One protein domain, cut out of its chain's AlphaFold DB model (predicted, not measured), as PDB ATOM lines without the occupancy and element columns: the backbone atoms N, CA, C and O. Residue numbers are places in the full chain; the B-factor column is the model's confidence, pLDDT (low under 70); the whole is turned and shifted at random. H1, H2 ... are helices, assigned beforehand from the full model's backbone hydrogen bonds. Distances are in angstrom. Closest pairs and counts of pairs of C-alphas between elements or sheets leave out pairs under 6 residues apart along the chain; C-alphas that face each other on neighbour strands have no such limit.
ATOM      1  N   GLU A 150     223.539 339.318 242.527       86.25
ATOM      2  CA  GLU A 150     224.184 340.077 241.449       86.25
ATOM      3  C   GLU A 150     225.436 339.362 240.925       86.25
ATOM      4  O   GLU A 150     225.685 339.324 239.720       86.25
ATOM      5  N   VAL A 151     226.207 338.751 241.829       84.06
ATOM      6  CA  VAL A 151     227.407 337.983 241.474       84.06
ATOM      7  C   VAL A 151     227.012 336.693 240.764       84.06
ATOM      8  O   VAL A 151     227.640 336.326 239.776       84.06
ATOM      9  N   ILE A 152     225.951 336.024 241.222       82.12
ATOM     10  CA  ILE A 152     225.422 334.817 240.572       82.12
ATOM     11  C   ILE A 152     224.993 335.131 239.142       82.12
ATOM     12  O   ILE A 152     225.389 334.420 238.222       82.12
ATOM     13  N   ALA A 153     224.257 336.226 238.936       85.19
ATOM     14  CA  ALA A 153     223.860 336.672 237.607       85.19
ATOM     15  C   ALA A 153     225.058 336.952 236.699       85.19
ATOM     16  O   ALA A 153     225.069 336.527 235.544       85.19
ATOM     17  N   GLN A 154     226.096 337.602 237.227       83.69
ATOM     18  CA  GLN A 154     227.322 337.842 236.475       83.69
ATOM     19  C   GLN A 154     228.030 336.535 236.092       83.69
ATOM     20  O   GLN A 154     228.434 336.382 234.940       83.69
ATOM     21  N   VAL A 155     228.162 335.591 237.029       81.56
ATOM     22  CA  VAL A 155     228.815 334.295 236.796       81.56
ATOM     23  C   VAL A 155     228.049 333.473 235.765       81.56
ATOM     24  O   VAL A 155     228.653 332.978 234.817       81.56
ATOM     25  N   LEU A 156     226.726 333.363 235.907       81.38
ATOM     26  CA  LEU A 156     225.878 332.622 234.973       81.38
ATOM     27  C   LEU A 156     225.935 333.220 233.567       81.38
ATOM     28  O   LEU A 156     226.107 332.489 232.595       81.38
ATOM     29  N   LYS A 157     225.900 334.551 233.454       85.62
ATOM     30  CA  LYS A 157     226.051 335.237 232.168       85.62
ATOM     31  C   LYS A 157     227.408 334.971 231.519       85.62
ATOM     32  O   LYS A 157     227.475 334.680 230.331       85.62
ATOM     33  N   GLN A 158     228.493 335.043 232.289       79.44
ATOM     34  CA  GLN A 158     229.841 334.754 231.785       79.44
ATOM     35  C   GLN A 158     230.023 333.286 231.388       79.44
ATOM     36  O   GLN A 158     230.777 332.997 230.463       79.44
ATOM     37  N   ALA A 159     229.323 332.372 232.060       78.12
ATOM     38  CA  ALA A 159     229.306 330.954 231.729       78.12
ATOM     39  C   ALA A 159     228.405 330.613 230.524       78.12
ATOM     40  O   ALA A 159     228.412 329.468 230.087       78.12
ATOM     41  N   GLY A 160     227.651 331.578 229.981       84.56
ATOM     42  CA  GLY A 160     226.713 331.347 228.876       84.56
ATOM     43  C   GLY A 160     225.405 330.671 229.297       84.56
ATOM     44  O   GLY A 160     224.767 330.039 228.465       84.56
ATOM     45  N   HIS A 161     225.032 330.797 230.573       86.25
ATOM     46  CA  HIS A 161     223.854 330.187 231.196       86.25
ATOM     47  C   HIS A 161     222.907 331.237 231.805       86.25
ATOM     48  O   HIS A 161     222.356 331.054 232.895       86.25
ATOM     49  N   GLU A 162     222.754 332.391 231.149       90.06
ATOM     50  CA  GLU A 162     221.904 333.480 231.651       90.06
ATOM     51  C   GLU A 162     220.418 333.099 231.724       90.06
ATOM     52  O   GLU A 162     219.686 333.654 232.540       90.06
ATOM     53  N   GLU A 163     219.983 332.103 230.951       90.56
ATOM     54  CA  GLU A 163     218.623 331.569 230.972       90.56
ATOM     55  C   GLU A 163     218.218 331.015 232.344       90.56
ATOM     56  O   GLU A 163     217.052 331.115 232.730       90.56
ATOM     57  N   ILE A 164     219.181 330.520 233.133       88.19
ATOM     58  CA  ILE A 164     218.943 329.987 234.483       88.19
ATOM     59  C   ILE A 164     218.392 331.074 235.419       88.19
ATOM     60  O   ILE A 164     217.649 330.772 236.352       88.19
ATOM     61  N   LEU A 165     218.676 332.355 235.150       87.81
ATOM     62  CA  LEU A 165     218.159 333.472 235.945       87.81
ATOM     63  C   LEU A 165     216.635 333.613 235.878       87.81
ATOM     64  O   LEU A 165     216.044 334.182 236.795       87.81
ATOM     65  N   GLY A 166     215.994 333.079 234.833       88.81
ATOM     66  CA  GLY A 166     214.536 333.017 234.721       88.81
ATOM     67  C   GLY A 166     213.887 331.909 235.561       88.81
ATOM     68  O   GLY A 166     212.669 331.909 235.720       88.81
ATOM     69  N   HIS A 167     214.680 330.988 236.117       87.56
ATOM     70  CA  HIS A 167     214.216 329.784 236.810       87.56
ATOM     71  C   HIS A 167     214.490 329.858 238.314       87.56
ATOM     72  O   HIS A 167     215.459 329.299 238.835       87.56
ATOM     73  N   SER A 168     213.600 330.547 239.031       85.50
ATOM     74  CA  SER A 168     213.701 330.748 240.485       85.50
ATOM     75  C   SER A 168     213.784 329.436 241.275       85.50
ATOM     76  O   SER A 168     214.503 329.344 242.267       85.50
ATOM     77  N   GLU A 169     213.101 328.401 240.798       84.19
ATOM     78  CA  GLU A 169     213.068 327.057 241.355       84.19
ATOM     79  C   GLU A 169     214.438 326.372 241.287       84.19
ATOM     80  O   GLU A 169     214.853 325.737 242.255       84.19
ATOM     81  N   ILE A 170     215.181 326.567 240.194       84.06
ATOM     82  CA  ILE A 170     216.528 326.014 240.022       84.06
ATOM     83  C   ILE A 170     217.515 326.742 240.930       84.06
ATOM     84  O   ILE A 170     218.296 326.098 241.624       84.06
ATOM     85  N   LEU A 171     217.440 328.073 240.998       83.56
ATOM     86  CA  LEU A 171     218.280 328.865 241.901       83.56
ATOM     87  C   LEU A 171     218.022 328.531 243.380       83.56
ATOM     88  O   LEU A 171     218.965 328.496 244.175       83.56
ATOM     89  N   ALA A 172     216.764 328.252 243.741       81.56
ATOM     90  CA  ALA A 172     216.378 327.845 245.088       81.56
ATOM     91  C   ALA A 172     216.928 326.455 245.450       81.56
ATOM     92  O   ALA A 172     217.513 326.297 246.524       81.56
ATOM     93  N   ILE A 173     216.801 325.468 244.552       79.88
ATOM     94  CA  ILE A 173     217.384 324.122 244.725       79.88
ATOM     95  C   ILE A 173     218.907 324.211 244.837       79.88
ATOM     96  O   ILE A 173     219.504 323.611 245.731       79.88
ATOM     97  N   ALA A 174     219.523 325.035 243.990       77.06
ATOM     98  CA  ALA A 174     220.956 325.271 243.971       77.06
ATOM     99  C   ALA A 174     221.476 326.037 245.197       77.06
ATOM    100  O   ALA A 174     222.686 326.171 245.359       77.06
ATOM    101  N   GLN A 175     220.602 326.558 246.066       77.94
ATOM    102  CA  GLN A 175     220.973 327.348 247.244       77.94
ATOM    103  C   GLN A 175     222.006 328.443 246.932       77.94
ATOM    104  O   GLN A 175     223.000 328.579 247.650       77.94
ATOM    105  N   GLU A 176     221.779 329.202 245.854       74.12
ATOM    106  CA  GLU A 176     222.645 330.323 245.450       74.12
ATOM    107  C   GLU A 176     224.075 329.901 245.025       74.12
ATOM    108  O   GLU A 176     225.022 330.689 245.069       74.12
ATOM    109  N   SER A 177     224.237 328.649 244.583       80.62
ATOM    110  CA  SER A 177     225.461 328.093 243.989       80.62
ATOM    111  C   SER A 177     225.355 328.096 242.453       80.62
ATOM    112  O   SER A 177     224.553 327.334 241.909       80.62
ATOM    113  N   PRO A 178     226.148 328.906 241.718       77.31
ATOM    114  CA  PRO A 178     225.986 329.072 240.273       77.31
ATOM    115  C   PRO A 178     226.016 327.780 239.462       77.31
ATOM    116  O   PRO A 178     225.171 327.594 238.603       77.31
ATOM    117  N   GLY A 179     226.945 326.864 239.708       77.38
ATOM    118  CA  GLY A 179     226.980 325.626 238.922       77.38
ATOM    119  C   GLY A 179     226.306 324.431 239.557       77.38
ATOM    120  O   GLY A 179     226.089 323.480 238.828       77.38
ATOM    121  N   GLU A 180     225.866 324.501 240.817       79.62
ATOM    122  CA  GLU A 180     224.767 323.610 241.220       79.62
ATOM    123  C   GLU A 180     223.513 323.976 240.414       79.62
ATOM    124  O   GLU A 180     222.764 323.102 239.990       79.62
ATOM    125  N   ALA A 181     223.316 325.270 240.125       81.75
ATOM    126  CA  ALA A 181     222.242 325.721 239.250       81.75
ATOM    127  C   ALA A 181     222.454 325.243 237.804       81.75
ATOM    128  O   ALA A 181     221.508 324.751 237.201       81.75
ATOM    129  N   ILE A 182     223.681 325.313 237.266       82.50
ATOM    130  CA  ILE A 182     224.009 324.770 235.929       82.50
ATOM    131  C   ILE A 182     223.809 323.251 235.877       82.50
ATOM    132  O   ILE A 182     223.201 322.753 234.932       82.50
ATOM    133  N   GLU A 183     224.274 322.507 236.879       80.12
ATOM    134  CA  GLU A 183     224.088 321.056 236.939       80.12
ATOM    135  C   GLU A 183     222.599 320.700 237.038       80.12
ATOM    136  O   GLU A 183     222.100 319.903 236.245       80.12
ATOM    137  N   SER A 184     221.860 321.356 237.937       81.31
ATOM    138  CA  SER A 184     220.408 321.189 238.077       81.31
ATOM    139  C   SER A 184     219.668 321.521 236.778       81.31
ATOM    140  O   SER A 184     218.713 320.839 236.408       81.31
ATOM    141  N   TRP A 185     220.122 322.545 236.052       85.94
ATOM    142  CA  TRP A 185     219.580 322.932 234.753       85.94
ATOM    143  C   TRP A 185     219.822 321.865 233.684       85.94
ATOM    144  O   TRP A 185     218.886 321.464 232.992       85.94
ATOM    145  N   GLN A 186     221.044 321.340 233.580       83.12
ATOM    146  CA  GLN A 186     221.375 320.255 232.652       83.12
ATOM    147  C   GLN A 186     220.586 318.981 232.967       83.12
ATOM    148  O   GLN A 186     220.065 318.331 232.061       83.12
ATOM    149  N   GLN A 187     220.441 318.646 234.251       80.31
ATOM    150  CA  GLN A 187     219.620 317.520 234.686       80.31
ATOM    151  C   GLN A 187     218.153 317.723 234.308       80.31
ATOM    152  O   GLN A 187     217.538 316.798 233.785       80.31
ATOM    153  N   LEU A 188     217.597 318.925 234.504       82.81
ATOM    154  CA  LEU A 188     216.228 319.239 234.091       82.81
ATOM    155  C   LEU A 188     216.041 319.061 232.578       82.81
ATOM    156  O   LEU A 188     215.038 318.488 232.158       82.81
ATOM    157  N   GLN A 189     217.005 319.507 231.768       82.25
ATOM    158  CA  GLN A 189     216.975 319.333 230.312       82.25
ATOM    159  C   GLN A 189     217.080 317.866 229.879       82.25
ATOM    160  O   GLN A 189     216.525 317.493 228.846       82.25
ATOM    161  N   ALA A 190     217.765 317.030 230.660       82.44
ATOM    162  CA  ALA A 190     217.871 315.600 230.396       82.44
ATOM    163  C   ALA A 190     216.565 314.835 230.684       82.44
ATOM    164  O   ALA A 190     216.401 313.709 230.214       82.44
ATOM    165  N   ILE A 191     215.618 315.418 231.434       78.25
ATOM    166  CA  ILE A 191     214.331 314.777 231.724       78.25
ATOM    167  C   ILE A 191     213.431 314.832 230.473       78.25
ATOM    168  O   ILE A 191     213.127 315.920 229.979       78.25
ATOM    169  N   PRO A 192     212.914 313.686 229.988       80.06
ATOM    170  CA  PRO A 192     211.960 313.651 228.883       80.06
ATOM    171  C   PRO A 192     210.737 314.550 229.117       80.06
ATOM    172  O   PRO A 192     210.097 314.498 230.171       80.06
ATOM    173  N   ALA A 193     210.354 315.326 228.099       78.81
ATOM    174  CA  ALA A 193     209.257 316.293 228.187       78.81
ATOM    175  C   ALA A 193     207.910 315.662 228.588       78.81
ATOM    176  O   ALA A 193     207.098 316.316 229.245       78.81
ATOM    177  N   GLN A 194     207.679 314.390 228.240       75.94
ATOM    178  CA  GLN A 194     206.471 313.658 228.633       75.94
ATOM    179  C   GLN A 194     206.369 313.525 230.158       75.94
ATOM    180  O   GLN A 194     205.321 313.809 230.734       75.94
ATOM    181  N   LEU A 195     207.477 313.189 230.830       73.88
ATOM    182  CA  LEU A 195     207.508 313.054 232.287       73.88
ATOM    183  C   LEU A 195     207.252 314.398 232.977       73.88
ATOM    184  O   LEU A 195     206.498 314.458 233.947       73.88
ATOM    185  N   LEU A 196     207.810 315.493 232.450       72.25
ATOM    186  CA  LEU A 196     207.565 316.836 232.985       72.25
ATOM    187  C   LEU A 196     206.091 317.254 232.872       72.25
ATOM    188  O   LEU A 196     205.573 317.921 233.767       72.25
ATOM    189  N   GLN A 197     205.403 316.871 231.794       76.31
ATOM    190  CA  GLN A 197     203.969 317.142 231.640       76.31
ATOM    191  C   GLN A 197     203.124 316.319 232.610       76.31
ATOM    192  O   GLN A 197     202.164 316.838 233.180       76.31
ATOM    193  N   GLU A 198     203.487 315.059 232.833       70.81
ATOM    194  CA  GLU A 198     202.767 314.182 233.750       70.81
ATOM    195  C   GLU A 198     202.878 314.618 235.212       70.81
ATOM    196  O   GLU A 198     201.888 314.548 235.937       70.81
ATOM    197  N   VAL A 199     204.050 315.090 235.645       74.38
ATOM    198  CA  VAL A 199     204.280 315.540 237.031       74.38
ATOM    199  C   VAL A 199     203.542 316.851 237.338       74.38
ATOM    200  O   VAL A 199     203.216 317.118 238.492       74.38
ATOM    201  N   LYS A 200     203.202 317.652 236.320       76.25
ATOM    202  CA  LYS A 200     202.363 318.855 236.483       76.25
ATOM    203  C   LYS A 200     200.888 318.537 236.735       76.25
ATOM    204  O   LYS A 200     200.141 319.428 237.135       76.25
ATOM    205  N   GLN A 201     200.442 317.305 236.483       76.94
ATOM    206  CA  GLN A 201     199.056 316.914 236.716       76.94
ATOM    207  C   GLN A 201     198.870 316.439 238.156       76.94
ATOM    208  O   GLN A 201     199.584 315.557 238.630       76.94
ATOM    209  N   VAL A 202     197.870 316.995 238.844       75.56
ATOM    210  CA  VAL A 202     197.498 316.542 240.189       75.56
ATOM    211  C   VAL A 202     197.040 315.078 240.107       75.56
ATOM    212  O   VAL A 202     196.130 314.780 239.324       75.56
ATOM    213  N   PRO A 203     197.637 314.156 240.890       77.00
ATOM    214  CA  PRO A 203     197.208 312.766 240.913       77.00
ATOM    215  C   PRO A 203     195.733 312.669 241.305       77.00
ATOM    216  O   PRO A 203     195.308 313.244 242.308       77.00
ATOM    217  N   LYS A 204     194.942 311.931 240.522       79.69
ATOM    218  CA  LYS A 204     193.507 311.748 240.791       79.69
ATOM    219  C   LYS A 204     193.246 310.663 241.831       79.69
ATOM    220  O   LYS A 204     192.187 310.655 242.452       79.69
ATOM    221  N   THR A 205     194.198 309.753 242.026       79.25
ATOM    222  CA  THR A 205     194.105 308.675 243.011       79.25
ATOM    223  C   THR A 205     195.383 308.569 243.844       79.25
ATOM    224  O   THR A 205     196.471 308.929 243.396       79.25
ATOM    225  N   LEU A 206     195.263 308.028 245.065       70.81
ATOM    226  CA  LEU A 206     196.414 307.732 245.931       70.81
ATOM    227  C   LEU A 206     197.395 306.754 245.269       70.81
ATOM    228  O   LEU A 206     198.598 306.845 245.489       70.81
ATOM    229  N   ARG A 207     196.887 305.833 244.440       71.94
ATOM    230  CA  ARG A 207     197.720 304.899 243.681       71.94
ATOM    231  C   ARG A 207     198.554 305.635 242.638       71.94
ATOM    232  O   ARG A 207     199.752 305.405 242.604       71.94
ATOM    233  N   ASP A 208     197.968 306.565 241.886       70.62
ATOM    234  CA  ASP A 208     198.702 307.377 240.902       70.62
ATOM    235  C   ASP A 208     199.758 308.280 241.558       70.62
ATOM    236  O   ASP A 208     200.781 308.578 240.947       70.62
ATOM    237  N   ALA A 209     199.514 308.722 242.798       65.81
ATOM    238  CA  ALA A 209     200.459 309.529 243.570       65.81
ATOM    239  C   ALA A 209     201.655 308.713 244.092       65.81
ATOM    240  O   ALA A 209     202.755 309.243 244.229       65.81
ATOM    241  N   LEU A 210     201.429 307.436 244.417       64.12
ATOM    242  CA  LEU A 210     202.439 306.534 244.976       64.12
ATOM    243  C   LEU A 210     203.109 305.654 243.917       64.12
ATOM    244  O   LEU A 210     204.142 305.042 244.196       64.12
ATOM    245  N   GLU A 211     202.537 305.555 242.718       65.75
ATOM    246  CA  GLU A 211     203.119 304.800 241.622       65.75
ATOM    247  C   GLU A 211     204.358 305.547 241.111       65.75
ATOM    248  O   GLU A 211     204.256 306.684 240.644       65.75
TER     249      GLU A 211
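AT A GLANCE: This is residues 150 to 211 of the 241 residues of an uncharacterized protein of Cyanobacteria bacterium UBA11372 (UniProt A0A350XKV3). Four helices, H1 to H4, make a loose cluster, and from the end of H4 an arm with the short helices H5 and H6 makes the length. The printed part has 62 residues with six named helices in chain order, no named strand: all helix. It is loose, with radius of gyration of the C-alphas 14.8 A and spans of 45, 20 and 15 A.

HOW THE PARTS SIT: Start at H1, residues 150 to 158; it touches H2, residues 162 to 166, closest at the C-alphas of Leu 156 and Glu 162, 5.3 A. Past H3, residues 168 to 173, look at H4, residues 178 to 190: it touches H3, about perpendicular at 77 degrees, closest at the C-alphas of Leu 171 and Ala 181, 5.7 A. H5, residues 193 to 199, and H6, residues 206 to 210, touch no helix. Every O i to N i+4 pair is within hydrogen-bond range except in H2, 0 of 1; its O i to N i+3 pairs are 2 of 2.

IN THESE COORDINATES: Find C-alpha 150 at (224.184, 340.077, 241.449); H1 runs 12.4 A. H4 runs 18.6 A to C-alpha 190 at (217.871, 315.600, 230.396).

THE WHOLE: The farthest C-alphas, Gln 158 and Thr 205, are 45.6 A apart. There is no cut and no long link; residues 209 to 211 have pLDDT under 70.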